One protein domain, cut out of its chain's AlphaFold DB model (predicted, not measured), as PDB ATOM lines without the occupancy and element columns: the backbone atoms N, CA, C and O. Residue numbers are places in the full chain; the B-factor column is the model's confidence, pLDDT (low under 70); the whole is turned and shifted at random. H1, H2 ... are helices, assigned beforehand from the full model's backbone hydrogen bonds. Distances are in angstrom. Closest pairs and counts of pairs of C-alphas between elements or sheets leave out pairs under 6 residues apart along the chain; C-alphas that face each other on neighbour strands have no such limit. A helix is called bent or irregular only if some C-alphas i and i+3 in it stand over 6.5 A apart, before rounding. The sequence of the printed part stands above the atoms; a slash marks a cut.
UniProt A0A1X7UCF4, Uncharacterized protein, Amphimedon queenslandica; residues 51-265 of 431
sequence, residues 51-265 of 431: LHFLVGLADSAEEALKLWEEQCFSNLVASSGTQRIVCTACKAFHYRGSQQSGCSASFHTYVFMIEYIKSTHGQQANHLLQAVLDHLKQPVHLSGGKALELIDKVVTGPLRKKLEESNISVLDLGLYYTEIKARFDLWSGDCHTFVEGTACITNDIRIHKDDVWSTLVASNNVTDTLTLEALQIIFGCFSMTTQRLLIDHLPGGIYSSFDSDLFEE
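This is residues 51 to 265 of the 431 residues of an uncharacterized protein of Amphimedon queenslandica (UniProt A0A1X7UCF4). Look for an elongated helical body in which H1 and the bent but nearly straight H5 run opposite ways side by side, while H9 crosses both and H6 packs on H9. H2, H3 and H4 gather at one end round H5a, H8 packs on H5a, and at the other end a tail leads away to H10. The printed part has 215 residues, with ten named helices, H1 to H10 in order, and no named strand; the class is all helix. It is compact, with a radius of gyration of the C-alphas of 18.6 A, and spans 67 by 35 by 33 A.

Find C-alpha 51 at (211.859, 152.328, 207.268); from there H1, residues 51 to 73, runs 32.8 A. Next come H2, residues 81 to 93, H3, residues 110 to 124, and H4, residues 127 to 136. H3 is irregular: C-alphas 120 and 123 are 9.6 A apart. H5, residues 139 to 164, was assigned as one helix by its hydrogen bonds but is bent, with C-alphas 153 and 156 7.1 A apart; its arms H5a, residues 139 to 153, and H5b, residues 156 to 164, stand at 26 degrees. H6, residues 173 to 189, measures 24.6 A; H7 is residues 192 to 195 and H8 residues 211 to 216. H9, residues 221 to 246, runs 35.9 A, and H10, residues 260 to 265, ends at C-alpha 265, (216.999, 130.986, 209.956).

Begin at the hub, H5. With residues 140 to 144 alone, H5a touches residues 65 to 72 of H1, closest at the C-alphas of Leu 65 and Gly 144, 6.8 A, at a shallow tilt of 18 degrees, opposite ways. Residues 222 to 231 of H9 touch H5a, C-alphas 143 and 227 being closest at 4.7 A, at a steep tilt of 51 degrees. H9 touches H6, closest at C-alphas 188 and 232, 4.5 A. H3 and H4 form a helical hairpin, closest at C-alphas 114 and 133, 6.2 A. H2 touches H4, closest at C-alphas 92 and 128, 5.6 A. H8 touches H5a, closest at C-alphas 146 and 216, 6.8 A. H7 only just touches H9, with 3 pairs of C-alphas within 8 A, closest at C-alphas 195 and 224, 6.8 A. Every O i to N i+4 pair is within hydrogen-bond range in H1, H2, H4, H5a, H5b, H8 and H10, against 7 of 11 in H3, 12 of 13 in H6 and 20 of 22 in H9; H7 is too short for such a pair.

The C-alphas of Gln 123 and Asp 261, the two farthest apart, are 67.3 A apart. The printed part has no cut. The links H2 to H3, H7 to H8 and H9 to H10 are long. Look for pLDDT under 70 at residues 95 to 111 and 257 to 265, among others; the mean of the printed part is 82.4.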
ATOM      1  N   LEU A  51     211.981 150.964 207.789       82.00
ATOM      2  CA  LEU A  51     211.859 152.328 207.268       82.00
ATOM      3  C   LEU A  51     210.612 152.539 206.406       82.00
ATOM      4  O   LEU A  51     210.071 153.640 206.412       82.00
ATOM      5  N   HIS A  52     210.109 151.521 205.703       82.50
ATOM      6  CA  HIS A  52     208.860 151.671 204.954       82.50
ATOM      7  C   HIS A  52     207.642 151.764 205.881       82.50
ATOM      8  O   HIS A  52     206.638 152.365 205.501       82.50
ATOM      9  N   PHE A  53     207.741 151.277 207.125       86.69
ATOM     10  CA  PHE A  53     206.754 151.608 208.153       86.69
ATOM     11  C   PHE A  53     206.735 153.114 208.432       86.69
ATOM     12  O   PHE A  53     205.668 153.718 208.385       86.69
ATOM     13  N   LEU A  54     207.902 153.738 208.635       88.88
ATOM     14  CA  LEU A  54     208.007 155.190 208.834       88.88
ATOM     15  C   LEU A  54     207.487 155.985 207.629       88.88
ATOM     16  O   LEU A  54     206.812 156.992 207.821       88.88
ATOM     17  N   VAL A  55     207.758 155.525 206.402       87.12
ATOM     18  CA  VAL A  55     207.190 156.125 205.180       87.12
ATOM     19  C   VAL A  55     205.666 156.029 205.195       87.12
ATOM     20  O   VAL A  55     204.990 157.030 204.991       87.12
ATOM     21  N   GLY A  56     205.115 154.858 205.530       90.44
ATOM     22  CA  GLY A  56     203.670 154.679 205.653       90.44
ATOM     23  C   GLY A  56     203.035 155.579 206.716       90.44
ATOM     24  O   GLY A  56     201.936 156.084 206.503       90.44
ATOM     25  N   LEU A  57     203.723 155.818 207.839       92.94
ATOM     26  CA  LEU A  57     203.288 156.798 208.837       92.94
ATOM     27  C   LEU A  57     203.320 158.222 208.269       92.94
ATOM     28  O   LEU A  57     202.366 158.963 208.464       92.94
ATOM     29  N   ALA A  58     204.358 158.608 207.527       91.69
ATOM     30  CA  ALA A  58     204.432 159.934 206.912       91.69
ATOM     31  C   ALA A  58     203.292 160.177 205.904       91.69
ATOM     32  O   ALA A  58     202.622 161.205 205.987       91.69
ATOM     33  N   ASP A  59     203.015 159.212 205.020       91.31
ATOM     34  CA  ASP A  59     201.893 159.283 204.071       91.31
ATOM     35  C   ASP A  59     200.549 159.382 204.808       91.31
ATOM     36  O   ASP A  59     199.665 160.158 204.448       91.31
ATOM     37  N   SER A  60     200.409 158.613 205.891       94.25
ATOM     38  CA  SER A  60     199.221 158.625 206.737       94.25
ATOM     39  C   SER A  60     199.033 159.950 207.482       94.25
ATOM     40  O   SER A  60     197.891 160.363 207.671       94.25
ATOM     41  N   ALA A  61     200.113 160.595 207.931       95.44
ATOM     42  CA  ALA A  61     200.055 161.897 208.592       95.44
ATOM     43  C   ALA A  61     199.633 162.993 207.614       95.44
ATOM     44  O   ALA A  61     198.864 163.875 207.983       95.44
ATOM     45  N   GLU A  62     200.111 162.925 206.371       93.94
ATOM     46  CA  GLU A  62     199.759 163.901 205.344       93.94
ATOM     47  C   GLU A  62     198.267 163.865 205.005       93.94
ATOM     48  O   GLU A  62     197.604 164.902 205.027       93.94
ATOM     49  N   GLU A  63     197.712 162.678 204.752       93.75
ATOM     50  CA  GLU A  63     196.275 162.552 204.477       93.75
ATOM     51  C   GLU A  63     195.424 162.933 205.699       93.75
ATOM     52  O   GLU A  63     194.391 163.587 205.554       93.75
ATOM     53  N   ALA A  64     195.874 162.595 206.913       95.31
ATOM     54  CA  ALA A  64     195.211 163.000 208.153       95.31
ATOM     55  C   ALA A  64     195.159 164.528 208.307       95.31
ATOM     56  O   ALA A  64     194.092 165.094 208.554       95.31
ATOM     57  N   LEU A  65     196.296 165.203 208.120       94.75
ATOM     58  CA  LEU A  65     196.389 166.659 208.202       94.75
ATOM     59  C   LEU A  65     195.570 167.339 207.115       94.75
ATOM     60  O   LEU A  65     194.898 168.326 207.395       94.75
ATOM     61  N   LYS A  66     195.583 166.805 205.895       93.94
ATOM     62  CA  LYS A  66     194.760 167.319 204.804       93.94
ATOM     63  C   LYS A  66     193.274 167.269 205.158       93.94
ATOM     64  O   LYS A  66     192.604 168.288 205.043       93.94
ATOM     65  N   LEU A  67     192.769 166.126 205.629       92.56
ATOM     66  CA  LEU A  67     191.362 165.987 206.025       92.56
ATOM     67  C   LEU A  67     190.990 166.923 207.183       92.56
ATOM     68  O   LEU A  67     189.917 167.524 207.171       92.56
ATOM     69  N   TRP A  68     191.874 167.063 208.169       94.38
ATOM     70  CA  TRP A  68     191.674 167.977 209.293       94.38
ATOM     71  C   TRP A  68     191.639 169.445 208.841       94.38
ATOM     72  O   TRP A  68     190.712 170.183 209.170       94.38
ATOM     73  N   GLU A  69     192.593 169.869 208.013       93.38
ATOM     74  CA  GLU A  69     192.633 171.229 207.474       93.38
ATOM     75  C   GLU A  69     191.428 171.534 206.568       93.38
ATOM     76  O   GLU A  69     190.887 172.641 206.618       93.38
ATOM     77  N   GLU A  70     190.969 170.564 205.770       91.50
ATOM     78  CA  GLU A  70     189.748 170.684 204.962       91.50
ATOM     79  C   GLU A  70     188.521 170.968 205.839       91.50
ATOM     80  O   GLU A  70     187.683 171.790 205.465       91.50
ATOM     81  N   GLN A  71     188.438 170.363 207.028       89.56
ATOM     82  CA  GLN A  71     187.377 170.649 207.999       89.56
ATOM     83  C   GLN A  71     187.518 172.049 208.607       89.56
ATOM     84  O   GLN A  71     186.518 172.755 208.746       89.56
ATOM     85  N   CYS A  72     188.741 172.490 208.917       88.25
ATOM     86  CA  CYS A  72     188.980 173.823 209.472       88.25
ATOM     87  C   CYS A  72     188.694 174.955 208.469       88.25
ATOM     88  O   CYS A  72     188.187 176.007 208.857       88.25
ATOM     89  N   PHE A  73     189.030 174.767 207.188       86.19
ATOM     90  CA  PHE A  73     188.948 175.815 206.161       86.19
ATOM     91  C   PHE A  73     187.770 175.667 205.189       86.19
ATOM     92  O   PHE A  73     187.533 176.583 204.402       86.19
ATOM     93  N   SER A  74     187.044 174.542 205.216       79.38
ATOM     94  CA  SER A  74     185.967 174.210 204.266       79.38
ATOM     95  C   SER A  74     186.391 174.281 202.788       79.38
ATOM     96  O   SER A  74     185.597 174.661 201.929       79.38
ATOM     97  N   ASN A  75     187.643 173.928 202.476       75.69
ATOM     98  CA  ASN A  75     188.206 173.999 201.124       75.69
ATOM     99  C   ASN A  75     188.990 172.732 200.782       75.69
ATOM    100  O   ASN A  75     189.956 172.420 201.468       75.69
ATOM    101  N   LEU A  76     188.630 172.075 199.676       69.50
ATOM    102  CA  LEU A  76     189.362 170.929 199.128       69.50
ATOM    103  C   LEU A  76     190.692 171.380 198.522       69.50
ATOM    104  O   LEU A  76     190.733 172.256 197.653       69.50
ATOM    105  N   VAL A  77     191.780 170.746 198.946       75.12
ATOM    106  CA  VAL A  77     193.137 171.059 198.485       75.12
ATOM    107  C   VAL A  77     193.875 169.784 198.083       75.12
ATOM    108  O   VAL A  77     193.611 168.699 198.580       75.12
ATOM    109  N   ALA A  78     194.819 169.887 197.146       77.62
ATOM    110  CA  ALA A  78     195.545 168.712 196.650       77.62
ATOM    111  C   ALA A  78     196.508 168.091 197.691       77.62
ATOM    112  O   ALA A  78     196.841 166.918 197.575       77.62
ATOM    113  N   SER A  79     196.947 168.874 198.680       82.56
ATOM    114  CA  SER A  79     197.861 168.515 199.784       82.56
ATOM    115  C   SER A  79     197.484 169.307 201.036       82.56
ATOM    116  O   SER A  79     196.768 170.308 200.921       82.56
ATOM    117  N   SER A  80     197.999 168.939 202.204       88.75
ATOM    118  CA  SER A  80     197.912 169.759 203.409       88.75
ATOM    119  C   SER A  80     198.776 171.026 203.270       88.75
ATOM    120  O   SER A  80     199.869 171.042 202.691       88.75
ATOM    121  N   GLY A  81     198.271 172.147 203.771       86.88
ATOM    122  CA  GLY A  81     199.007 173.380 204.011       86.88
ATOM    123  C   GLY A  81     200.227 173.153 204.885       86.88
ATOM    124  O   GLY A  81     201.283 173.703 204.577       86.88
ATOM    125  N   THR A  82     200.131 172.276 205.882       88.25
ATOM    126  CA  THR A  82     201.270 171.868 206.709       88.25
ATOM    127  C   THR A  82     202.402 171.259 205.866       88.25
ATOM    128  O   THR A  82     203.538 171.740 205.919       88.25
ATOM    129  N   GLN A  83     202.129 170.282 204.994       87.12
ATOM    130  CA  GLN A  83     203.149 169.719 204.099       87.12
ATOM    131  C   GLN A  83     203.638 170.730 203.064       87.12
ATOM    132  O   GLN A  83     204.832 170.757 202.746       87.12
ATOM    133  N   ARG A  84     202.769 171.612 202.556       87.06
ATOM    134  CA  ARG A  84     203.216 172.713 201.687       87.06
ATOM    135  C   ARG A  84     204.222 173.616 202.394       87.06
ATOM    136  O   ARG A  84     205.204 174.005 201.757       87.06
ATOM    137  N   ILE A  85     204.025 173.926 203.678       86.50
ATOM    138  CA  ILE A  85     205.000 174.681 204.480       86.50
ATOM    139  C   ILE A  85     206.314 173.921 204.547       86.50
ATOM    140  O   ILE A  85     207.338 174.503 204.199       86.50
ATOM    141  N   VAL A  86     206.292 172.638 204.929       82.44
ATOM    142  CA  VAL A  86     207.494 171.789 205.010       82.44
ATOM    143  C   VAL A  86     208.267 171.842 203.686       82.44
ATOM    144  O   VAL A  86     209.443 172.203 203.652       82.44
ATOM    145  N   CYS A  87     207.591 171.568 202.569       80.94
ATOM    146  CA  CYS A  87     208.191 171.557 201.237       80.94
ATOM    147  C   CYS A  87     208.752 172.924 200.822       80.94
ATOM    148  O   CYS A  87     209.814 173.001 200.197       80.94
ATOM    149  N   THR A  88     208.042 174.007 201.145       82.62
ATOM    150  CA  THR A  88     208.458 175.371 200.794       82.62
ATOM    151  C   THR A  88     209.639 175.817 201.652       82.62
ATOM    152  O   THR A  88     210.604 176.351 201.112       82.62
ATOM    153  N   ALA A  89     209.622 175.523 202.954       80.25
ATOM    154  CA  ALA A  89     210.719 175.795 203.876       80.25
ATOM    155  C   ALA A  89     211.997 175.054 203.454       80.25
ATOM    156  O   ALA A  89     213.058 175.672 203.351       80.25
ATOM    157  N   CYS A  90     211.893 173.772 203.078       78.06
ATOM    158  CA  CYS A  90     213.017 173.000 202.545       78.06
ATOM    159  C   CYS A  90     213.693 173.678 201.344       78.06
ATOM    160  O   CYS A  90     214.920 173.689 201.258       78.06
ATOM    161  N   LYS A  91     212.910 174.269 200.434       78.56
ATOM    162  CA  LYS A  91     213.435 175.013 199.275       78.56
ATOM    163  C   LYS A  91     213.982 176.387 199.658       78.56
ATOM    164  O   LYS A  91     214.955 176.841 199.068       78.56
ATOM    165  N   ALA A  92     213.344 177.060 200.612       77.88
ATOM    166  CA  ALA A  92     213.676 178.430 200.987       77.88
ATOM    167  C   ALA A  92     214.985 178.529 201.783       77.88
ATOM    168  O   ALA A  92     215.742 179.480 201.600       77.88
ATOM    169  N   PHE A  93     215.256 177.554 202.654       75.75
ATOM    170  CA  PHE A  93     216.364 177.621 203.610       75.75
ATOM    171  C   PHE A  93     217.607 176.824 203.209       75.75
ATOM    172  O   PHE A  93     218.673 177.040 203.780       75.75
ATOM    173  N   HIS A  94     217.512 175.906 202.246       70.00
ATOM    174  CA  HIS A  94     218.638 175.053 201.878       70.00
ATOM    175  C   HIS A  94     219.064 175.297 200.425       70.00
ATOM    176  O   HIS A  94     218.285 175.118 199.495       70.00
ATOM    177  N   TYR A  95     220.339 175.647 200.212       61.62
ATOM    178  CA  TYR A  95     220.895 176.035 198.900       61.62
ATOM    179  C   TYR A  95     220.803 174.943 197.811       61.62
ATOM    180  O   TYR A  95     220.913 175.228 196.621       61.62
ATOM    181  N   ARG A  96     220.610 173.682 198.222       59.59
ATOM    182  CA  ARG A  96     220.308 172.514 197.365       59.59
ATOM    183  C   ARG A  96     219.021 171.791 197.773       59.59
ATOM    184  O   ARG A  96     218.812 170.638 197.407       59.59
ATOM    185  N   GLY A  97     218.211 172.423 198.619       55.78
ATOM    186  CA  GLY A  97     217.027 171.817 199.204       55.78
ATOM    187  C   GLY A  97     215.965 171.613 198.147       55.78
ATOM    188  O   GLY A  97     215.460 172.565 197.560       55.78
ATOM    189  N   SER A  98     215.615 170.361 197.908       56.31
ATOM    190  CA  SER A  98     214.425 169.993 197.153       56.31
ATOM    191  C   SER A  98     213.547 169.117 198.033       56.31
ATOM    192  O   SER A  98     214.063 168.288 198.783       56.31
ATOM    193  N   GLN A  99     212.228 169.234 197.876       54.69
ATOM    194  CA  GLN A  99     211.248 168.314 198.473       54.69
ATOM    195  C   GLN A  99     211.560 166.834 198.161       54.69
ATOM    196  O   GLN A  99     211.123 165.946 198.875       54.69
ATOM    197  N   GLN A 100     212.343 166.573 197.106       52.41
ATOM    198  CA  GLN A 100     212.762 165.239 196.659       52.41
ATOM    199  C   GLN A 100     214.167 164.834 197.130       52.41
ATOM    200  O   GLN A 100     214.573 163.696 196.941       52.41
ATOM    201  N   SER A 101     214.948 165.758 197.697       52.53
ATOM    202  CA  SER A 101     216.373 165.524 197.984       52.53
ATOM    203  C   SER A 101     216.637 164.710 199.253       52.53
ATOM    204  O   SER A 101     217.793 164.396 199.525       52.53
ATOM    205  N   GLY A 102     215.602 164.398 200.048       47.34
ATOM    206  CA  GLY A 102     215.714 163.604 201.281       47.34
ATOM    207  C   GLY A 102     216.658 164.186 202.344       47.34
ATOM    208  O   GLY A 102     216.932 163.539 203.352       47.34
ATOM    209  N   CYS A 103     217.183 165.396 202.128       42.84
ATOM    210  CA  CYS A 103     218.090 166.063 203.046       42.84
ATOM    211  C   CYS A 103     217.270 166.670 204.184       42.84
ATOM    212  O   CYS A 103     216.673 167.735 204.037       42.84
ATOM    213  N   SER A 104     217.246 165.973 205.317       46.38
ATOM    214  CA  SER A 104     216.832 166.537 206.599       46.38
ATOM    215  C   SER A 104     217.845 167.619 206.984       46.38
ATOM    216  O   SER A 104     218.990 167.324 207.322       46.38
ATOM    217  N   ALA A 105     217.444 168.884 206.882       48.12
ATOM    218  CA  ALA A 105     218.078 169.940 207.655       48.12
ATOM    219  C   ALA A 105     217.367 169.991 209.011       48.12
ATOM    220  O   ALA A 105     216.140 169.891 209.063       48.12
ATOM    221  N   SER A 106     218.120 170.131 210.103       48.06
ATOM    222  CA  SER A 106     217.548 170.407 211.423       48.06
ATOM    223  C   SER A 106     216.957 171.810 211.411       48.06
ATOM    224  O   SER A 106     217.617 172.791 211.754       48.06
ATOM    225  N   PHE A 107     215.716 171.915 210.954       52.84
ATOM    226  CA  PHE A 107     214.945 173.120 211.150       52.84
ATOM    227  C   PHE A 107     214.735 173.289 212.652       52.84
ATOM    228  O   PHE A 107     214.224 172.395 213.323       52.84
ATOM    229  N   HIS A 108     215.192 174.419 213.193       56.19
ATOM    230  CA  HIS A 108     214.679 174.869 214.481       56.19
ATOM    231  C   HIS A 108     213.168 175.062 214.306       56.19
ATOM    232  O   HIS A 108     212.752 175.417 213.200       56.19
ATOM    233  N   THR A 109     212.390 174.758 215.351       63.28
ATOM    234  CA  THR A 109     210.919 174.647 215.313       63.28
ATOM    235  C   THR A 109     210.246 175.671 214.392       63.28
ATOM    236  O   THR A 109     210.709 176.809 214.264       63.28
ATOM    237  N   TYR A 110     209.092 175.339 213.808       66.19
ATOM    238  CA  TYR A 110     208.287 176.300 213.029       66.19
ATOM    239  C   TYR A 110     208.047 177.639 213.754       66.19
ATOM    240  O   TYR A 110     207.919 178.684 213.112       66.19
ATOM    241  N   VAL A 111     208.059 177.629 215.091       64.06
ATOM    242  CA  VAL A 111     208.013 178.823 215.945       64.06
ATOM    243  C   VAL A 111     209.249 179.715 215.744       64.06
ATOM    244  O   VAL A 111     209.102 180.913 215.491       64.06
ATOM    245  N   PHE A 112     210.456 179.145 215.760       72.44
ATOM    246  CA  PHE A 112     211.696 179.882 215.494       72.44
ATOM    247  C   PHE A 112     211.818 180.338 214.040       72.44
ATOM    248  O   PHE A 112     212.450 181.361 213.785       72.44
ATOM    249  N   MET A 113     211.192 179.650 213.076       77.50
ATOM    250  CA  MET A 113     211.206 180.102 211.677       77.50
ATOM    251  C   MET A 113     210.556 181.478 211.506       77.50
ATOM    252  O   MET A 113     211.076 182.311 210.763       77.50
ATOM    253  N   ILE A 114     209.439 181.744 212.193       78.81
ATOM    254  CA  ILE A 114     208.763 183.047 212.110       78.81
ATOM    255  C   ILE A 114     209.695 184.151 212.611       78.81
ATOM    256  O   ILE A 114     209.843 185.184 211.951       78.81
ATOM    257  N   GLU A 115     210.310 183.934 213.773       78.69
ATOM    258  CA  GLU A 115     211.235 184.887 214.376       78.69
ATOM    259  C   GLU A 115     212.470 185.084 213.499       78.69
ATOM    260  O   GLU A 115     212.813 186.221 213.186       78.69
ATOM    261  N   TYR A 116     213.075 183.995 213.023       80.81
ATOM    262  CA  TYR A 116     214.253 184.014 212.164       80.81
ATOM    263  C   TYR A 116     214.017 184.794 210.869       80.81
ATOM    264  O   TYR A 116     214.816 185.667 210.524       80.81
ATOM    265  N   ILE A 117     212.919 184.526 210.149       82.56
ATOM    266  CA  ILE A 117     212.646 185.232 208.890       82.56
ATOM    267  C   ILE A 117     212.433 186.726 209.169       82.56
ATOM    268  O   ILE A 117     212.970 187.570 208.450       82.56
ATOM    269  N   LYS A 118     211.701 187.071 210.235       81.69
ATOM    270  CA  LYS A 118     211.447 188.471 210.599       81.69
ATOM    271  C   LYS A 118     212.709 189.209 211.047       81.69
ATOM    272  O   LYS A 118     212.893 190.350 210.636       81.69
ATOM    273  N   SER A 119     213.555 188.587 211.864       83.00
ATOM    274  CA  SER A 119     214.759 189.214 212.425       83.00
ATOM    275  C   SER A 119     215.900 189.303 211.414       83.00
ATOM    276  O   SER A 119     216.600 190.312 211.369       83.00
ATOM    277  N   THR A 120     216.065 188.277 210.576       80.69
ATOM    278  CA  THR A 120     217.200 188.164 209.648       80.69
ATOM    279  C   THR A 120     216.908 188.806 208.297       80.69
ATOM    280  O   THR A 120     217.780 189.450 207.719       80.69
ATOM    281  N   HIS A 121     215.688 188.641 207.773       79.88
ATOM    282  CA  HIS A 121     215.329 189.115 206.433       79.88
ATOM    283  C   HIS A 121     214.387 190.324 206.448       79.88
ATOM    284  O   HIS A 121     214.411 191.124 205.512       79.88
ATOM    285  N   GLY A 122     213.574 190.495 207.497       76.31
ATOM    286  CA  GLY A 122     212.670 191.639 207.638       76.31
ATOM    287  C   GLY A 122     211.784 191.848 206.402       76.31
ATOM    288  O   GLY A 122     211.187 190.908 205.885       76.31
ATOM    289  N   GLN A 123     211.720 193.086 205.899       72.94
ATOM    290  CA  GLN A 123     210.979 193.431 204.672       72.94
ATOM    291  C   GLN A 123     211.666 192.967 203.372       72.94
ATOM    292  O   GLN A 123     211.073 193.071 202.303       72.94
ATOM    293  N   GLN A 124     212.903 192.466 203.443       77.44
ATOM    294  CA  GLN A 124     213.683 191.996 202.290       77.44
ATOM    295  C   GLN A 124     213.599 190.472 202.098       77.44
ATOM    296  O   GLN A 124     214.388 189.891 201.351       77.44
ATOM    297  N   ALA A 125     212.659 189.799 202.769       79.00
ATOM    298  CA  ALA A 125     212.408 188.380 202.558       79.00
ATOM    299  C   ALA A 125     212.029 188.113 201.090       79.00
ATOM    300  O   ALA A 125     211.165 188.775 200.517       79.00
ATOM    301  N   ASN A 126     212.680 187.126 200.470       84.44
ATOM    302  CA  ASN A 126     212.316 186.707 199.119       84.44
ATOM    303  C   ASN A 126     210.901 186.090 199.098       84.44
ATOM    304  O   ASN A 126     210.352 185.716 200.136       84.44
ATOM    305  N   HIS A 127     210.319 185.927 197.907       86.00
ATOM    306  CA  HIS A 127     208.954 185.409 197.765       86.00
ATOM    307  C   HIS A 127     208.733 184.025 198.402       86.00
ATOM    308  O   HIS A 127     207.633 183.753 198.874       86.00
ATOM    309  N   LEU A 128     209.757 183.163 198.462       83.56
ATOM    310  CA  LEU A 128     209.649 181.851 199.112       83.56
ATOM    311  C   LEU A 128     209.573 181.984 200.636       83.56
ATOM    312  O   LEU A 128     208.709 181.374 201.257       83.56
ATOM    313  N   LEU A 129     210.434 182.807 201.237       84.50
ATOM    314  CA  LEU A 129     210.416 183.090 202.674       84.50
ATOM    315  C   LEU A 129     209.126 183.812 203.085       84.50
ATOM    316  O   LEU A 129     208.564 183.515 204.138       84.50
ATOM    317  N   GLN A 130     208.615 184.700 202.231       85.75
ATOM    318  CA  GLN A 130     207.331 185.358 202.451       85.75
ATOM    319  C   GLN A 130     206.166 184.359 202.405       85.75
ATOM    320  O   GLN A 130     205.309 184.391 203.283       85.75
ATOM    321  N   ALA A 131     206.175 183.413 201.459       85.94
ATOM    322  CA  ALA A 131     205.175 182.347 201.398       85.94
ATOM    323  C   ALA A 131     205.214 181.436 202.639       85.94
ATOM    324  O   ALA A 131     204.165 181.072 203.167       85.94
ATOM    325  N   VAL A 132     206.409 181.100 203.145       86.19
ATOM    326  CA  VAL A 132     206.559 180.362 204.415       86.19
ATOM    327  C   VAL A 132     205.947 181.158 205.572       86.19
ATOM    328  O   VAL A 132     205.150 180.608 206.331       86.19
ATOM    329  N   LEU A 133     206.248 182.457 205.680       86.25
ATOM    330  CA  LEU A 133     205.664 183.327 206.706       86.25
ATOM    331  C   LEU A 133     204.140 183.405 206.623       86.25
ATOM    332  O   LEU A 133     203.472 183.347 207.652       86.25
ATOM    333  N   ASP A 134     203.584 183.570 205.427       85.81
ATOM    334  CA  ASP A 134     202.143 183.743 205.250       85.81
ATOM    335  C   ASP A 134     201.367 182.480 205.622       85.81
ATOM    336  O   ASP A 134     200.304 182.569 206.239       85.81
ATOM    337  N   HIS A 135     201.934 181.304 205.350       84.62
ATOM    338  CA  HIS A 135     201.361 180.049 205.810       84.62
ATOM    339  C   HIS A 135     201.505 179.845 207.328       84.62
ATOM    340  O   HIS A 135     200.546 179.403 207.956       84.62
ATOM    341  N   LEU A 136     202.652 180.200 207.923       84.88
ATOM    342  CA  LEU A 136     202.903 180.079 209.369       84.88
ATOM    343  C   LEU A 136     202.071 181.048 210.226       84.88
ATOM    344  O   LEU A 136     201.897 180.815 211.420       84.88
ATOM    345  N   LYS A 137     201.527 182.122 209.638       85.19
ATOM    346  CA  LYS A 137     200.558 183.006 210.312       85.19
ATOM    347  C   LYS A 137     199.210 182.329 210.569       85.19
ATOM    348  O   LYS A 137     198.448 182.830 211.390       85.19
ATOM    349  N   GLN A 138     198.894 181.244 209.862       88.31
ATOM    350  CA  GLN A 138     197.635 180.528 210.038       88.31
ATOM    351  C   GLN A 138     197.740 179.586 211.249       88.31
ATOM    352  O   GLN A 138     198.568 178.670 211.216       88.31
ATOM    353  N   PRO A 139     196.904 179.747 212.295       89.38
ATOM    354  CA  PRO A 139     196.990 178.927 213.507       89.38
ATOM    355  C   PRO A 139     196.854 177.426 213.244       89.38
ATOM    356  O   PRO A 139     197.533 176.633 213.888       89.38
ATOM    357  N   VAL A 140     196.023 177.043 212.268       91.19
ATOM    358  CA  VAL A 140     195.814 175.644 211.861       91.19
ATOM    359  C   VAL A 140     197.115 175.038 211.334       91.19
ATOM    360  O   VAL A 140     197.584 174.044 211.877       91.19
ATOM    361  N   HIS A 141     197.772 175.667 210.354       89.81
ATOM    362  CA  HIS A 141     199.018 175.116 209.810       89.81
ATOM    363  C   HIS A 141     200.170 175.141 210.822       89.81
ATOM    364  O   HIS A 141     201.001 174.236 210.836       89.81
ATOM    365  N   LEU A 142     200.233 176.169 211.680       87.75
ATOM    366  CA  LEU A 142     201.221 176.223 212.757       87.75
ATOM    367  C   LEU A 142     201.026 175.060 213.742       87.75
ATOM    368  O   LEU A 142     202.002 174.441 214.161       87.75
ATOM    369  N   SER A 143     199.774 174.744 214.072       91.00
ATOM    370  CA  SER A 143     199.421 173.638 214.968       91.00
ATOM    371  C   SER A 143     199.670 172.274 214.317       91.00
ATOM    372  O   SER A 143     200.211 171.385 214.967       91.00
ATOM    373  N   GLY A 144     199.392 172.124 213.017       91.81
ATOM    374  CA  GLY A 144     199.772 170.936 212.245       91.81
ATOM    375  C   GLY A 144     201.290 170.726 212.212       91.81
ATOM    376  O   GLY A 144     201.775 169.623 212.462       91.81
ATOM    377  N   GLY A 145     202.063 171.796 211.999       89.44
ATOM    378  CA  GLY A 145     203.526 171.759 212.080       89.44
ATOM    379  C   GLY A 145     204.030 171.370 213.474       89.44
ATOM    380  O   GLY A 145     204.895 170.503 213.593       89.44
ATOM    381  N   LYS A 146     203.444 171.949 214.531       89.31
ATOM    382  CA  LYS A 146     203.733 171.593 215.931       89.31
ATOM    383  C   LYS A 146     203.439 170.114 216.209       89.31
ATOM    384  O   LYS A 146     204.261 169.445 216.833       89.31
ATOM    385  N   ALA A 147     202.313 169.589 215.720       92.75
ATOM    386  CA  ALA A 147     201.952 168.178 215.850       92.75
ATOM    387  C   ALA A 147     202.995 167.259 215.191       92.75
ATOM    388  O   ALA A 147     203.460 166.309 215.821       92.75
ATOM    389  N   LEU A 148     203.427 167.566 213.961       91.81
ATOM    390  CA  LEU A 148     204.460 166.788 213.266       91.81
ATOM    391  C   LEU A 148     205.817 166.824 213.983       91.81
ATOM    392  O   LEU A 148     206.477 165.792 214.078       91.81
ATOM    393  N   GLU A 149     206.236 167.976 214.513       88.94
ATOM    394  CA  GLU A 149     207.493 168.086 215.268       88.94
ATOM    395  C   GLU A 149     207.446 167.310 216.594       88.94
ATOM    396  O   GLU A 149     208.418 166.654 216.973       88.94
ATOM    397  N   LEU A 150     206.304 167.329 217.285       91.12
ATOM    398  CA  LEU A 150     206.076 166.511 218.476       91.12
ATOM    399  C   LEU A 150     206.134 165.008 218.147       91.12
ATOM    400  O   LEU A 150     206.779 164.241 218.864       91.12
ATOM    401  N   ILE A 151     205.523 164.592 217.033       93.31
ATOM    402  CA  ILE A 151     205.616 163.217 216.520       93.31
ATOM    403  C   ILE A 151     207.069 162.854 216.187       93.31
ATOM    404  O   ILE A 151     207.505 161.760 216.544       93.31
ATOM    405  N   ASP A 152     207.849 163.743 215.571       90.19
ATOM    406  CA  ASP A 152     209.272 163.491 215.304       90.19
ATOM    407  C   ASP A 152     210.066 163.246 216.588       90.19
ATOM    408  O   ASP A 152     210.809 162.266 216.693       90.19
ATOM    409  N   LYS A 153     209.851 164.078 217.611       88.50
ATOM    410  CA  LYS A 153     210.567 163.982 218.889       88.50
ATOM    411  C   LYS A 153     210.207 162.739 219.701       88.50
ATOM    412  O   LYS A 153     211.091 162.176 220.349       88.50
ATOM    413  N   VAL A 154     208.938 162.329 219.689       91.00
ATOM    414  CA  VAL A 154     208.419 161.252 220.554       91.00
ATOM    415  C   VAL A 154     208.339 159.906 219.834       91.00
ATOM    416  O   VAL A 154     208.540 158.874 220.469       91.00
ATOM    417  N   VAL A 155     208.049 159.901 218.531       91.62
ATOM    418  CA  VAL A 155     207.655 158.704 217.776       91.62
ATOM    419  C   VAL A 155     208.645 158.372 216.667       91.62
ATOM    420  O   VAL A 155     209.396 157.404 216.790       91.62
ATOM    421  N   THR A 156     208.661 159.139 215.574       89.88
ATOM    422  CA  THR A 156     209.346 158.720 214.338       89.88
ATOM    423  C   THR A 156     210.862 158.846 214.442       89.88
ATOM    424  O   THR A 156     211.570 157.942 213.999       89.88
ATOM    425  N   GLY A 157     211.379 159.899 215.076       86.94
ATOM    426  CA  GLY A 157     212.809 160.068 215.329       86.94
ATOM    427  C   GLY A 157     213.383 158.952 216.211       86.94
ATOM    428  O   GLY A 157     214.379 158.329 215.827       86.94
ATOM    429  N   PRO A 158     212.777 158.648 217.371       86.88
ATOM    430  CA  PRO A 158     213.242 157.547 218.200       86.88
ATOM    431  C   PRO A 158     213.076 156.162 217.564       86.88
ATOM    432  O   PRO A 158     214.008 155.360 217.627       86.88
ATOM    433  N   LEU A 159     211.957 155.898 216.879       86.31
ATOM    434  CA  LEU A 159     211.759 154.648 216.140       86.31
ATOM    435  C   LEU A 159     212.809 154.474 215.033       86.31
ATOM    436  O   LEU A 159     213.372 153.393 214.881       86.31
ATOM    437  N   ARG A 160     213.141 155.544 214.301       85.31
ATOM    438  CA  ARG A 160     214.213 155.516 213.300       85.31
ATOM    439  C   ARG A 160     215.557 155.129 213.913       85.31
ATOM    440  O   ARG A 160     216.226 154.258 213.371       85.31
ATOM    441  N   LYS A 161     215.941 155.744 215.036       83.88
ATOM    442  CA  LYS A 161     217.198 155.410 215.730       83.88
ATOM    443  C   LYS A 161     217.233 153.941 216.134       83.88
ATOM    444  O   LYS A 161     218.239 153.285 215.904       83.88
ATOM    445  N   LYS A 162     216.117 153.421 216.654       82.12
ATOM    446  CA  LYS A 162     215.973 152.012 217.040       82.12
ATOM    447  C   LYS A 162     216.163 151.067 215.851       82.12
ATOM    448  O   LYS A 162     216.883 150.085 215.958       82.12
ATOM    449  N   LEU A 163     215.577 151.394 214.698       80.69
ATOM    450  CA  LEU A 163     215.738 150.630 213.454       80.69
ATOM    451  C   LEU A 163     217.161 150.694 212.872       80.69
ATOM    452  O   LEU A 163     217.528 149.853 212.052       80.69
ATOM    453  N   GLU A 164     217.954 151.692 213.262       78.12
ATOM    454  CA  GLU A 164     219.363 151.838 212.882       78.12
ATOM    455  C   GLU A 164     220.322 151.129 213.873       78.12
ATOM    456  O   GLU A 164     221.514 151.004 213.579       78.12
ATOM    457  N   GLU A 165     219.838 150.626 215.020       77.38
ATOM    458  CA  GLU A 165     220.649 149.876 215.991       77.38
ATOM    459  C   GLU A 165     221.029 148.489 215.449       77.38
ATOM    460  O   GLU A 165     220.184 147.684 215.081       77.38
ATOM    461  N   SER A 166     222.319 148.152 215.441       61.53
ATOM    462  CA  SER A 166     222.825 146.908 214.837       61.53
ATOM    463  C   SER A 166     222.506 145.623 215.610       61.53
ATOM    464  O   SER A 166     222.794 144.538 215.112       61.53
ATOM    465  N   ASN A 167     221.978 145.729 216.832       66.88
ATOM    466  CA  ASN A 167     221.881 144.610 217.778       66.88
ATOM    467  C   ASN A 167     220.453 144.072 217.945       66.88
ATOM    468  O   ASN A 167     220.214 143.279 218.850       66.88
ATOM    469  N   ILE A 168     219.512 144.530 217.120       68.75
ATOM    470  CA  ILE A 168     218.100 144.154 217.194       68.75
ATOM    471  C   ILE A 168     217.750 143.390 215.919       68.75
ATOM    472  O   ILE A 168     218.064 143.836 214.813       68.75
ATOM    473  N   SER A 169     217.123 142.226 216.067       71.38
ATOM    474  CA  SER A 169     216.601 141.458 214.942       71.38
ATOM    475  C   SER A 169     215.223 141.974 214.535       71.38
ATOM    476  O   SER A 169     214.449 142.470 215.352       71.38
ATOM    477  N   VAL A 170     214.851 141.768 213.269       70.06
ATOM    478  CA  VAL A 170     213.478 142.005 212.790       70.06
ATOM    479  C   VAL A 170     212.428 141.238 213.610       70.06
ATOM    480  O   VAL A 170     211.270 141.646 213.673       70.06
ATOM    481  N   LEU A 171     212.829 140.136 214.253       69.56
ATOM    482  CA  LEU A 171     211.961 139.329 215.111       69.56
ATOM    483  C   LEU A 171     211.696 139.996 216.466       69.56
ATOM    484  O   LEU A 171     210.576 139.918 216.972       69.56
ATOM    485  N   ASP A 172     212.677 140.719 217.011       73.31
ATOM    486  CA  ASP A 172     212.541 141.442 218.281       73.31
ATOM    487  C   ASP A 172     211.558 142.619 218.153       73.31
ATOM    488  O   ASP A 172     210.925 143.028 219.127       73.31
ATOM    489  N   LEU A 173     211.367 143.133 216.930       77.06
ATOM    490  CA  LEU A 173     210.464 144.250 216.646       77.06
ATOM    491  C   LEU A 173     208.980 143.918 216.860       77.06
ATOM    492  O   LEU A 173     208.188 144.841 217.010       77.06
ATOM    493  N   GLY A 174     208.576 142.643 216.911       79.75
ATOM    494  CA  GLY A 174     207.164 142.271 217.101       79.75
ATOM    495  C   GLY A 174     206.570 142.793 218.417       79.75
ATOM    496  O   GLY A 174     205.469 143.355 218.437       79.75
ATOM    497  N   LEU A 175     207.334 142.693 219.512       81.38
ATOM    498  CA  LEU A 175     206.934 143.235 220.817       81.38
ATOM    499  C   LEU A 175     206.844 144.765 220.774       81.38
ATOM    500  O   LEU A 175     205.854 145.342 221.224       81.38
ATOM    501  N   TYR A 176     207.832 145.407 220.148       85.00
ATOM    502  CA  TYR A 176     207.861 146.856 219.966       85.00
ATOM    503  C   TYR A 176     206.673 147.360 219.146       85.00
ATOM    504  O   TYR A 176     206.015 148.318 219.536       85.00
ATOM    505  N   TYR A 177     206.348 146.705 218.032       88.06
ATOM    506  CA  TYR A 177     205.212 147.078 217.194       88.06
ATOM    507  C   TYR A 177     203.876 146.915 217.911       88.06
ATOM    508  O   TYR A 177     202.971 147.726 217.707       88.06
ATOM    509  N   THR A 178     203.766 145.919 218.789       89.25
ATOM    510  CA  THR A 178     202.586 145.737 219.639       89.25
ATOM    511  C   THR A 178     202.445 146.885 220.642       89.25
ATOM    512  O   THR A 178     201.357 147.449 220.765       89.25
ATOM    513  N   GLU A 179     203.533 147.290 221.308       90.25
ATOM    514  CA  GLU A 179     203.519 148.450 222.213       90.25
ATOM    515  C   GLU A 179     203.189 149.743 221.454       90.25
ATOM    516  O   GLU A 179     202.296 150.485 221.860       90.25
ATOM    517  N   ILE A 180     203.832 149.975 220.305       91.56
ATOM    518  CA  ILE A 180     203.586 151.143 219.447       91.56
ATOM    519  C   ILE A 180     202.116 151.213 219.029       91.56
ATOM    520  O   ILE A 180     201.492 152.269 219.142       91.56
ATOM    521  N   LYS A 181     201.537 150.092 218.585       93.75
ATOM    522  CA  LYS A 181     200.125 150.027 218.196       93.75
ATOM    523  C   LYS A 181     199.209 150.405 219.359       93.75
ATOM    524  O   LYS A 181     198.313 151.223 219.170       93.75
ATOM    525  N   ALA A 182     199.464 149.864 220.549       93.31
ATOM    526  CA  ALA A 182     198.685 150.180 221.743       93.31
ATOM    527  C   ALA A 182     198.789 151.666 222.128       93.31
ATOM    528  O   ALA A 182     197.793 152.275 222.521       93.31
ATOM    529  N   ARG A 183     199.970 152.282 221.973       93.75
ATOM    530  CA  ARG A 183     200.145 153.728 222.182       93.75
ATOM    531  C   ARG A 183     199.378 154.553 221.161       93.75
ATOM    532  O   ARG A 183     198.730 155.513 221.550       93.75
ATOM    533  N   PHE A 184     199.403 154.177 219.883       95.94
ATOM    534  CA  PHE A 184     198.632 154.877 218.854       95.94
ATOM    535  C   PHE A 184     197.125 154.770 219.093       95.94
ATOM    536  O   PHE A 184     196.423 155.762 218.923       95.94
ATOM    537  N   ASP A 185     196.629 153.616 219.550       95.19
ATOM    538  CA  ASP A 185     195.227 153.469 219.958       95.19
ATOM    539  C   ASP A 185     194.878 154.392 221.128       95.19
ATOM    540  O   ASP A 185     193.884 155.113 221.065       95.19
ATOM    541  N   LEU A 186     195.721 154.430 222.164       94.94
ATOM    542  CA  LEU A 186     195.537 155.325 223.307       94.94
ATOM    543  C   LEU A 186     195.515 156.796 222.869       94.94
ATOM    544  O   LEU A 186     194.598 157.538 223.217       94.94
ATOM    545  N   TRP A 187     196.501 157.208 222.072       95.38
ATOM    546  CA  TRP A 187     196.649 158.592 221.639       95.38
ATOM    547  C   TRP A 187     195.593 159.023 220.624       95.38
ATOM    548  O   TRP A 187     195.224 160.191 220.596       95.38
ATOM    549  N   SER A 188     195.016 158.093 219.861       95.00
ATOM    550  CA  SER A 188     193.857 158.409 219.019       95.00
ATOM    551  C   SER A 188     192.655 158.915 219.831       95.00
ATOM    552  O   SER A 188     191.856 159.691 219.314       95.00
ATOM    553  N   GLY A 189     192.547 158.515 221.106       92.94
ATOM    554  CA  GLY A 189     191.547 159.031 222.042       92.94
ATOM    555  C   GLY A 189     192.031 160.246 222.836       92.94
ATOM    556  O   GLY A 189     191.300 161.224 222.960       92.94
ATOM    557  N   ASP A 190     193.260 160.209 223.360       92.88
ATOM    558  CA  ASP A 190     193.804 161.268 224.220       92.88
ATOM    559  C   ASP A 190     195.291 161.564 223.949       92.88
ATOM    560  O   ASP A 190     196.177 160.747 224.210       92.88
ATOM    561  N   CYS A 191     195.565 162.783 223.478       93.38
ATOM    562  CA  CYS A 191     196.904 163.277 223.158       93.38
ATOM    563  C   CYS A 191     197.487 164.264 224.181       93.38
ATOM    564  O   CYS A 191     198.560 164.812 223.920       93.38
ATOM    565  N   HIS A 192     196.848 164.509 225.332       91.00
ATOM    566  CA  HIS A 192     197.298 165.548 226.275       91.00
ATOM    567  C   HIS A 192     198.764 165.390 226.703       91.00
ATOM    568  O   HIS A 192     199.514 166.368 226.753       91.00
ATOM    569  N   THR A 193     199.210 164.144 226.871       90.88
ATOM    570  CA  THR A 193     200.598 163.813 227.227       90.88
ATOM    571  C   THR A 193     201.653 164.363 226.252       90.88
ATOM    572  O   THR A 193     202.793 164.595 226.660       90.88
ATOM    573  N   PHE A 194     201.316 164.605 224.977       90.06
ATOM    574  CA  PHE A 194     202.246 165.197 224.003       90.06
ATOM    575  C   PHE A 194     202.502 166.673 224.275       90.06
ATOM    576  O   PHE A 194     203.652 167.107 224.269       90.06
ATOM    577  N   VAL A 195     201.438 167.432 224.529       86.38
ATOM    578  CA  VAL A 195     201.531 168.871 224.796       86.38
ATOM    579  C   VAL A 195     202.150 169.120 226.173       86.38
ATOM    580  O   VAL A 195     202.945 170.040 226.328       86.38
ATOM    581  N   GLU A 196     201.875 168.250 227.148       87.94
ATOM    582  CA  GLU A 196     202.496 168.283 228.481       87.94
ATOM    583  C   GLU A 196     203.970 167.840 228.489       87.94
ATOM    584  O   GLU A 196     204.679 168.024 229.480       87.94
ATOM    585  N   GLY A 197     204.449 167.222 227.406       86.44
ATOM    586  CA  GLY A 197     205.820 166.725 227.314       86.44
ATOM    587  C   GLY A 197     206.107 165.485 228.168       86.44
ATOM    588  O   GLY A 197     207.262 165.243 228.540       86.44
ATOM    589  N   THR A 198     205.075 164.707 228.495       88.69
ATOM    590  CA  THR A 198     205.164 163.456 229.268       88.69
ATOM    591  C   THR A 198     205.003 162.208 228.397       88.69
ATOM    592  O   THR A 198     205.307 161.104 228.854       88.69
ATOM    593  N   ALA A 199     204.573 162.368 227.140       88.50
ATOM    594  CA  ALA A 199     204.413 161.279 226.186       88.50
ATOM    595  C   ALA A 199     205.733 160.541 225.938       88.50
ATOM    596  O   ALA A 199     206.799 161.144 225.849       88.50
ATOM    597  N   CYS A 200     205.645 159.222 225.789       87.38
ATOM    598  CA  CYS A 200     206.764 158.357 225.454       87.38
ATOM    599  C   CYS A 200     206.244 157.150 224.669       87.38
ATOM    600  O   CYS A 200     205.224 156.568 225.045       87.38
ATOM    601  N   ILE A 201     206.920 156.799 223.571       85.62
ATOM    602  CA  ILE A 201     206.505 155.689 222.706       85.62
ATOM    603  C   ILE A 201     206.771 154.328 223.343       85.62
ATOM    604  O   ILE A 201     205.898 153.467 223.318       85.62
ATOM    605  N   THR A 202     207.940 154.150 223.955       79.75
ATOM    606  CA  THR A 202     208.324 152.920 224.652       79.75
ATOM    607  C   THR A 202     209.199 153.271 225.844       79.75
ATOM    608  O   THR A 202     209.983 154.221 225.801       79.75
ATOM    609  N   ASN A 203     209.083 152.511 226.932       74.06
ATOM    610  CA  ASN A 203     209.764 152.842 228.193       74.06
ATOM    611  C   ASN A 203     211.304 152.807 228.098       74.06
ATOM    612  O   ASN A 203     211.990 153.382 228.944       74.06
ATOM    613  N   ASP A 204     211.859 152.129 227.092       75.38
ATOM    614  CA  ASP A 204     213.297 151.978 226.866       75.38
ATOM    615  C   ASP A 204     213.918 153.115 226.036       75.38
ATOM    616  O   ASP A 204     215.144 153.210 225.938       75.38
ATOM    617  N   ILE A 205     213.105 154.012 225.471       75.19
ATOM    618  CA  ILE A 205     213.565 155.071 224.575       75.19
ATOM    619  C   ILE A 205     213.522 156.435 225.272       75.19
ATOM    620  O   ILE A 205     212.470 156.965 225.630       75.19
ATOM    621  N   ARG A 206     214.692 157.072 225.416       76.88
ATOM    622  CA  ARG A 206     214.794 158.434 225.964       76.88
ATOM    623  C   ARG A 206     214.572 159.493 224.887       76.88
ATOM    624  O   ARG A 206     215.314 159.562 223.908       76.88
ATOM    625  N   ILE A 207     213.614 160.383 225.134       82.00
ATOM    626  CA  ILE A 207     213.390 161.581 224.317       82.00
ATOM    627  C   ILE A 207     214.535 162.570 224.542       82.00
ATOM    628  O   ILE A 207     214.930 162.848 225.677       82.00
ATOM    629  N   HIS A 208     215.068 163.115 223.449       80.31
ATOM    630  CA  HIS A 208     216.086 164.156 223.507       80.31
ATOM    631  C   HIS A 208     215.432 165.510 223.811       80.31
ATOM    632  O   HIS A 208     214.735 166.064 222.962       80.31
ATOM    633  N   LYS A 209     215.644 166.020 225.029       83.50
ATOM    634  CA  LYS A 209     215.075 167.282 225.520       83.50
ATOM    635  C   LYS A 209     216.028 168.452 225.255       83.50
ATOM    636  O   LYS A 209     216.790 168.837 226.135       83.50
ATOM    637  N   ASP A 210     216.010 168.960 224.031       84.06
ATOM    638  CA  ASP A 210     216.741 170.158 223.605       84.06
ATOM    639  C   ASP A 210     215.873 171.435 223.692       84.06
ATOM    640  O   ASP A 210     214.730 171.414 224.162       84.06
ATOM    641  N   ASP A 211     216.409 172.571 223.239       83.12
ATOM    642  CA  ASP A 211     215.695 173.860 223.216       83.12
ATOM    643  C   ASP A 211     214.443 173.809 222.319       83.12
ATOM    644  O   ASP A 211     213.419 174.439 222.597       83.12
ATOM    645  N   VAL A 212     214.504 172.987 221.267       81.94
ATOM    646  CA  VAL A 212     213.383 172.681 220.370       81.94
ATOM    647  C   VAL A 212     212.268 171.980 221.150       81.94
ATOM    648  O   VAL A 212     211.129 172.437 221.118       81.94
ATOM    649  N   TRP A 213     212.589 170.929 221.915       86.12
ATOM    650  CA  TRP A 213     211.623 170.248 222.784       86.12
ATOM    651  C   TRP A 213     210.969 171.201 223.786       86.12
ATOM    652  O   TRP A 213     209.747 171.226 223.908       86.12
ATOM    653  N   SER A 214     211.777 172.016 224.466       86.88
ATOM    654  CA  SER A 214     211.296 172.962 225.481       86.88
ATOM    655  C   SER A 214     210.309 173.981 224.901       86.88
ATOM    656  O   SER A 214     209.341 174.353 225.556       86.88
ATOM    657  N   THR A 215     210.524 174.383 223.647       84.25
ATOM    658  CA  THR A 215     209.643 175.299 222.913       84.25
ATOM    659  C   THR A 215     208.337 174.627 222.488       84.25
ATOM    660  O   THR A 215     207.280 175.250 222.527       84.25
ATOM    661  N   LEU A 216     208.387 173.350 222.100       85.12
ATOM    662  CA  LEU A 216     207.208 172.586 221.688       85.12
ATOM    663  C   LEU A 216     206.228 172.345 222.840       85.12
ATOM    664  O   LEU A 216     205.020 172.451 222.645       85.12
ATOM    665  N   VAL A 217     206.734 172.055 224.037       87.88
ATOM    666  CA  VAL A 217     205.898 171.765 225.220       87.88
ATOM    667  C   VAL A 217     205.525 173.021 226.016       87.88
ATOM    668  O   VAL A 217     204.823 172.942 227.021       87.88
ATOM    669  N   ALA A 218     205.988 174.200 225.586       85.19
ATOM    670  CA  ALA A 218     205.582 175.460 226.190       85.19
ATOM    671  C   ALA A 218     204.086 175.711 225.929       85.19
ATOM    672  O   ALA A 218     203.624 175.658 224.784       85.19
ATOM    673  N   SER A 219     203.337 175.987 227.000       75.06
ATOM    674  CA  SER A 219     201.881 176.134 226.952       75.06
ATOM    675  C   SER A 219     201.448 177.306 226.071       75.06
ATOM    676  O   SER A 219     201.885 178.444 226.260       75.06
ATOM    677  N   ASN A 220     200.536 177.039 225.142       77.00
ATOM    678  CA  ASN A 220     199.873 178.027 224.303       77.00
ATOM    679  C   ASN A 220     198.449 177.555 223.972       77.00
ATOM    680  O   ASN A 220     198.221 176.859 222.986       77.00
ATOM    681  N   ASN A 221     197.477 178.001 224.772       69.75
ATOM    682  CA  ASN A 221     196.085 177.529 224.741       69.75
ATOM    683  C   ASN A 221     195.430 177.515 223.344       69.75
ATOM    684  O   ASN A 221     194.606 176.644 223.062       69.75
ATOM    685  N   VAL A 222     195.778 178.469 222.470       72.31
ATOM    686  CA  VAL A 222     195.178 178.578 221.129       72.31
ATOM    687  C   VAL A 222     195.738 177.511 220.192       72.31
ATOM    688  O   VAL A 222     194.976 176.824 219.517       72.31
ATOM    689  N   THR A 223     197.062 177.348 220.152       82.00
ATOM    690  CA  THR A 223     197.689 176.328 219.299       82.00
ATOM    691  C   THR A 223     197.547 174.935 219.888       82.00
ATOM    692  O   THR A 223     197.476 173.974 219.136       82.00
ATOM    693  N   ASP A 224     197.490 174.801 221.212       88.81
ATOM    694  CA  ASP A 224     197.460 173.503 221.886       88.81
ATOM    695  C   ASP A 224     196.160 172.754 221.601       88.81
ATOM    696  O   ASP A 224     196.211 171.570 221.293       88.81
ATOM    697  N   THR A 225     195.017 173.448 221.589       92.31
ATOM    698  CA  THR A 225     193.722 172.836 221.241       92.31
ATOM    699  C   THR A 225     193.746 172.263 219.821       92.31
ATOM    700  O   THR A 225     193.497 171.078 219.624       92.31
ATOM    701  N   LEU A 226     194.153 173.072 218.837       93.25
ATOM    702  CA  LEU A 226     194.269 172.642 217.438       93.25
ATOM    703  C   LEU A 226     195.347 171.562 217.246       93.25
ATOM    704  O   LEU A 226     195.199 170.672 216.414       93.25
ATOM    705  N   THR A 227     196.434 171.619 218.018       93.69
ATOM    706  CA  THR A 227     197.501 170.608 217.984       93.69
ATOM    707  C   THR A 227     196.984 169.268 218.499       93.69
ATOM    708  O   THR A 227     197.292 168.240 217.905       93.69
ATOM    709  N   LEU A 228     196.184 169.261 219.570       94.81
ATOM    710  CA  LEU A 228     195.569 168.045 220.109       94.81
ATOM    711  C   LEU A 228     194.604 167.409 219.105       94.81
ATOM    712  O   LEU A 228     194.692 166.203 218.884       94.81
ATOM    713  N   GLU A 229     193.753 168.211 218.460       94.50
ATOM    714  CA  GLU A 229     192.851 167.736 217.400       94.50
ATOM    715  C   GLU A 229     193.631 167.091 216.244       94.50
ATOM    716  O   GLU A 229     193.337 165.963 215.841       94.50
ATOM    717  N   ALA A 230     194.674 167.770 215.749       95.06
ATOM    718  CA  ALA A 230     195.524 167.247 214.683       95.06
ATOM    719  C   ALA A 230     196.213 165.934 215.094       95.06
ATOM    720  O   ALA A 230     196.195 164.962 214.337       95.06
ATOM    721  N   LEU A 231     196.790 165.877 216.301       96.44
ATOM    722  CA  LEU A 231     197.451 164.677 216.822       96.44
ATOM    723  C   LEU A 231     196.484 163.490 216.923       96.44
ATOM    724  O   LEU A 231     196.839 162.399 216.486       96.44
ATOM    725  N   GLN A 232     195.269 163.687 217.442       95.88
ATOM    726  CA  GLN A 232     194.276 162.613 217.585       95.88
ATOM    727  C   GLN A 232     193.904 161.996 216.232       95.88
ATOM    728  O   GLN A 232     193.893 160.769 216.091       95.88
ATOM    729  N   ILE A 233     193.666 162.832 215.215       96.06
ATOM    730  CA  ILE A 233     193.352 162.359 213.859       96.06
ATOM    731  C   ILE A 233     194.555 161.611 213.270       96.06
ATOM    732  O   ILE A 233     194.398 160.498 212.762       96.06
ATOM    733  N   ILE A 234     195.766 162.172 213.393       97.50
ATOM    734  CA  ILE A 234     196.993 161.522 212.920       97.50
ATOM    735  C   ILE A 234     197.184 160.161 213.601       97.50
ATOM    736  O   ILE A 234     197.444 159.177 212.908       97.50
ATOM    737  N   PHE A 235     197.015 160.060 214.923       97.50
ATOM    738  CA  PHE A 235     197.186 158.798 215.644       97.50
ATOM    739  C   PHE A 235     196.100 157.771 215.334       97.50
ATOM    740  O   PHE A 235     196.412 156.581 215.240       97.50
ATOM    741  N   GLY A 236     194.864 158.206 215.075       96.44
ATOM    742  CA  GLY A 236     193.823 157.338 214.527       96.44
ATOM    743  C   GLY A 236     194.264 156.703 213.204       96.44
ATOM    744  O   GLY A 236     194.212 155.479 213.039       96.44
ATOM    745  N   CYS A 237     194.805 157.507 212.287       96.62
ATOM    746  CA  CYS A 237     195.333 157.004 211.022       96.62
ATOM    747  C   CYS A 237     196.612 156.160 211.202       96.62
ATOM    748  O   CYS A 237     196.763 155.130 210.538       96.62
ATOM    749  N   PHE A 238     197.508 156.517 212.129       96.75
ATOM    750  CA  PHE A 238     198.710 155.734 212.445       96.75
ATOM    751  C   PHE A 238     198.357 154.360 212.984       96.75
ATOM    752  O   PHE A 238     198.975 153.376 212.580       96.75
ATOM    753  N   SER A 239     197.354 154.266 213.854       95.50
ATOM    754  CA  SER A 239     196.859 152.994 214.368       95.50
ATOM    755  C   SER A 239     196.395 152.083 213.227       95.50
ATOM    756  O   SER A 239     196.865 150.946 213.107       95.50
ATOM    757  N   MET A 240     195.558 152.597 212.318       94.12
ATOM    758  CA  MET A 240     195.096 151.845 211.145       94.12
ATOM    759  C   MET A 240     196.251 151.443 210.219       94.12
ATOM    760  O   MET A 240     196.317 150.303 209.750       94.12
ATOM    761  N   THR A 241     197.184 152.360 209.967       93.94
ATOM    762  CA  THR A 241     198.363 152.117 209.131       93.94
ATOM    763  C   THR A 241     199.270 151.052 209.742       93.94
ATOM    764  O   THR A 241     199.705 150.146 209.034       93.94
ATOM    765  N   THR A 242     199.483 151.100 211.056       92.88
ATOM    766  CA  THR A 242     200.252 150.109 211.821       92.88
ATOM    767  C   THR A 242     199.587 148.743 211.740       92.88
ATOM    768  O   THR A 242     200.246 147.772 211.377       92.88
ATOM    769  N   GLN A 243     198.269 148.669 211.952       92.31
ATOM    770  CA  GLN A 243     197.517 147.424 211.791       92.31
ATOM    771  C   GLN A 243     197.675 146.851 210.380       92.31
ATOM    772  O   GLN A 243     197.891 145.658 210.222       92.31
ATOM    773  N   ARG A 244     197.577 147.690 209.344       90.50
ATOM    774  CA  ARG A 244     197.640 147.259 207.940       90.50
ATOM    775  C   ARG A 244     199.036 146.805 207.513       90.50
ATOM    776  O   ARG A 244     199.154 145.821 206.779       90.50
ATOM    777  N   LEU A 245     200.071 147.554 207.893       87.38
ATOM    778  CA  LEU A 245     201.449 147.309 207.460       87.38
ATOM    779  C   LEU A 245     202.140 146.230 208.295       87.38
ATOM    780  O   LEU A 245     202.968 145.507 207.752       87.38
ATOM    781  N   LEU A 246     201.773 146.099 209.573       87.44
ATOM    782  CA  LEU A 246     202.437 145.217 210.535       87.44
ATOM    783  C   LEU A 246     201.555 144.057 211.012       87.44
ATOM    784  O   LEU A 246     201.913 143.400 211.982       87.44
ATOM    785  N   ILE A 247     200.432 143.768 210.337       87.12
ATOM    786  CA  ILE A 247     199.488 142.695 210.718       87.12
ATOM    787  C   ILE A 247     200.176 141.357 211.023       87.12
ATOM    788  O   ILE A 247     199.770 140.647 211.932       87.12
ATOM    789  N   ASP A 248     201.245 141.044 210.290       81.88
ATOM    790  CA  ASP A 248     201.980 139.788 210.409       81.88
ATOM    791  C   ASP A 248     202.862 139.731 211.673       81.88
ATOM    792  O   ASP A 248     203.168 138.640 212.146       81.88
ATOM    793  N   HIS A 249     203.243 140.887 212.230       81.75
ATOM    794  CA  HIS A 249     204.048 141.032 213.453       81.75
ATOM    795  C   HIS A 249     203.211 141.296 214.715       81.75
ATOM    796  O   HIS A 249     203.722 141.160 215.824       81.75
ATOM    797  N   LEU A 250     201.952 141.705 214.556       87.56
ATOM    798  CA  LEU A 250     201.021 141.961 215.657       87.56
ATOM    799  C   LEU A 250     200.388 140.654 216.171       87.56
ATOM    800  O   LEU A 250     200.425 139.647 215.463       87.56
ATOM    801  N   PRO A 251     199.780 140.639 217.376       87.38
ATOM    802  CA  PRO A 251     199.155 139.438 217.933       87.38
ATOM    803  C   PRO A 251     198.164 138.773 216.965       87.38
ATOM    804  O   PRO A 251     197.273 139.431 216.431       87.38
ATOM    805  N   GLY A 252     198.323 137.464 216.740       83.38
ATOM    806  CA  GLY A 252     197.544 136.698 215.756       83.38
ATOM    807  C   GLY A 252     198.141 136.688 214.343       83.38
ATOM    808  O   GLY A 252     197.648 135.964 213.480       83.38
ATOM    809  N   GLY A 253     199.211 137.451 214.106       82.44
ATOM    810  CA  GLY A 253     200.007 137.414 212.884       82.44
ATOM    811  C   GLY A 253     200.955 136.212 212.824       82.44
ATOM    812  O   GLY A 253     201.297 135.608 213.844       82.44
ATOM    813  N   ILE A 254     201.420 135.882 211.618       77.50
ATOM    814  CA  ILE A 254     202.291 134.722 211.350       77.50
ATOM    815  C   ILE A 254     203.656 134.777 212.058       77.50
ATOM    816  O   ILE A 254     204.309 133.748 212.200       77.50
ATOM    817  N   TYR A 255     204.092 135.962 212.489       74.31
ATOM    818  CA  TYR A 255     205.331 136.183 213.238       74.31
ATOM    819  C   TYR A 255     205.072 136.569 214.699       74.31
ATOM    820  O   TYR A 255     205.986 137.023 215.378       74.31
ATOM    821  N   SER A 256     203.838 136.417 215.193       73.12
ATOM    822  CA  SER A 256     203.508 136.702 216.598       73.12
ATOM    823  C   SER A 256     203.893 135.567 217.553       73.12
ATOM    824  O   SER A 256     204.128 135.808 218.733       73.12
ATOM    825  N   SER A 257     204.009 134.340 217.037       66.19
ATOM    826  CA  SER A 257     204.485 133.159 217.758       66.19
ATOM    827  C   SER A 257     205.603 132.503 216.949       66.19
ATOM    828  O   SER A 257     205.360 132.036 215.835       66.19
ATOM    829  N   PHE A 258     206.824 132.491 217.481       65.62
ATOM    830  CA  PHE A 258     207.976 131.885 216.812       65.62
ATOM    831  C   PHE A 258     208.141 130.418 217.207       65.62
ATOM    832  O   PHE A 258     208.076 130.084 218.388       65.62
ATOM    833  N   ASP A 259     208.396 129.573 216.210       64.06
ATOM    834  CA  ASP A 259     208.996 128.251 216.397       64.06
ATOM    835  C   ASP A 259     210.531 128.402 216.407       64.06
ATOM    836  O   ASP A 259     211.052 129.305 215.739       64.06
ATOM    837  N   SER A 260     211.265 127.573 217.162       61.66
ATOM    838  CA  SER A 260     212.719 127.755 217.382       61.66
ATOM    839  C   SER A 260     213.520 127.803 216.079       61.66
ATOM    840  O   SER A 260     214.458 128.589 215.947       61.66
ATOM    841  N   ASP A 261     213.091 127.029 215.088       67.19
ATOM    842  CA  ASP A 261     213.787 126.862 213.812       67.19
ATOM    843  C   ASP A 261     213.702 128.129 212.941       67.19
ATOM    844  O   ASP A 261     214.635 128.482 212.218       67.19
ATOM    845  N   LEU A 262     212.602 128.882 213.062       67.12
ATOM    846  CA  LEU A 262     212.399 130.135 212.331       67.12
ATOM    847  C   LEU A 262     213.268 131.273 212.888       67.12
ATOM    848  O   LEU A 262     213.558 132.234 212.172       67.12
ATOM    849  N   PHE A 263     213.655 131.182 214.164       68.12
ATOM    850  CA  PHE A 263     214.535 132.146 214.816       68.12
ATOM    851  C   PHE A 263     215.970 132.009 214.301       68.12
ATOM    852  O   PHE A 263     216.577 133.008 213.914       68.12
ATOM    853  N   GLU A 264     216.486 130.778 214.218       67.69
ATOM    854  CA  GLU A 264     217.833 130.515 213.701       67.69
ATOM    855  C   GLU A 264     217.976 130.918 212.228       67.69
ATOM    856  O   GLU A 264     218.943 131.595 211.873       67.69
ATOM    857  N   GLU A 265     216.984 130.611 211.382       68.31
ATOM    858  CA  GLU A 265     216.999 130.986 209.956       68.31
ATOM    859  C   GLU A 265     217.062 132.514 209.748       68.31
ATOM    860  O   GLU A 265     217.572 133.002 208.733       68.31
TER     861      GLU A 265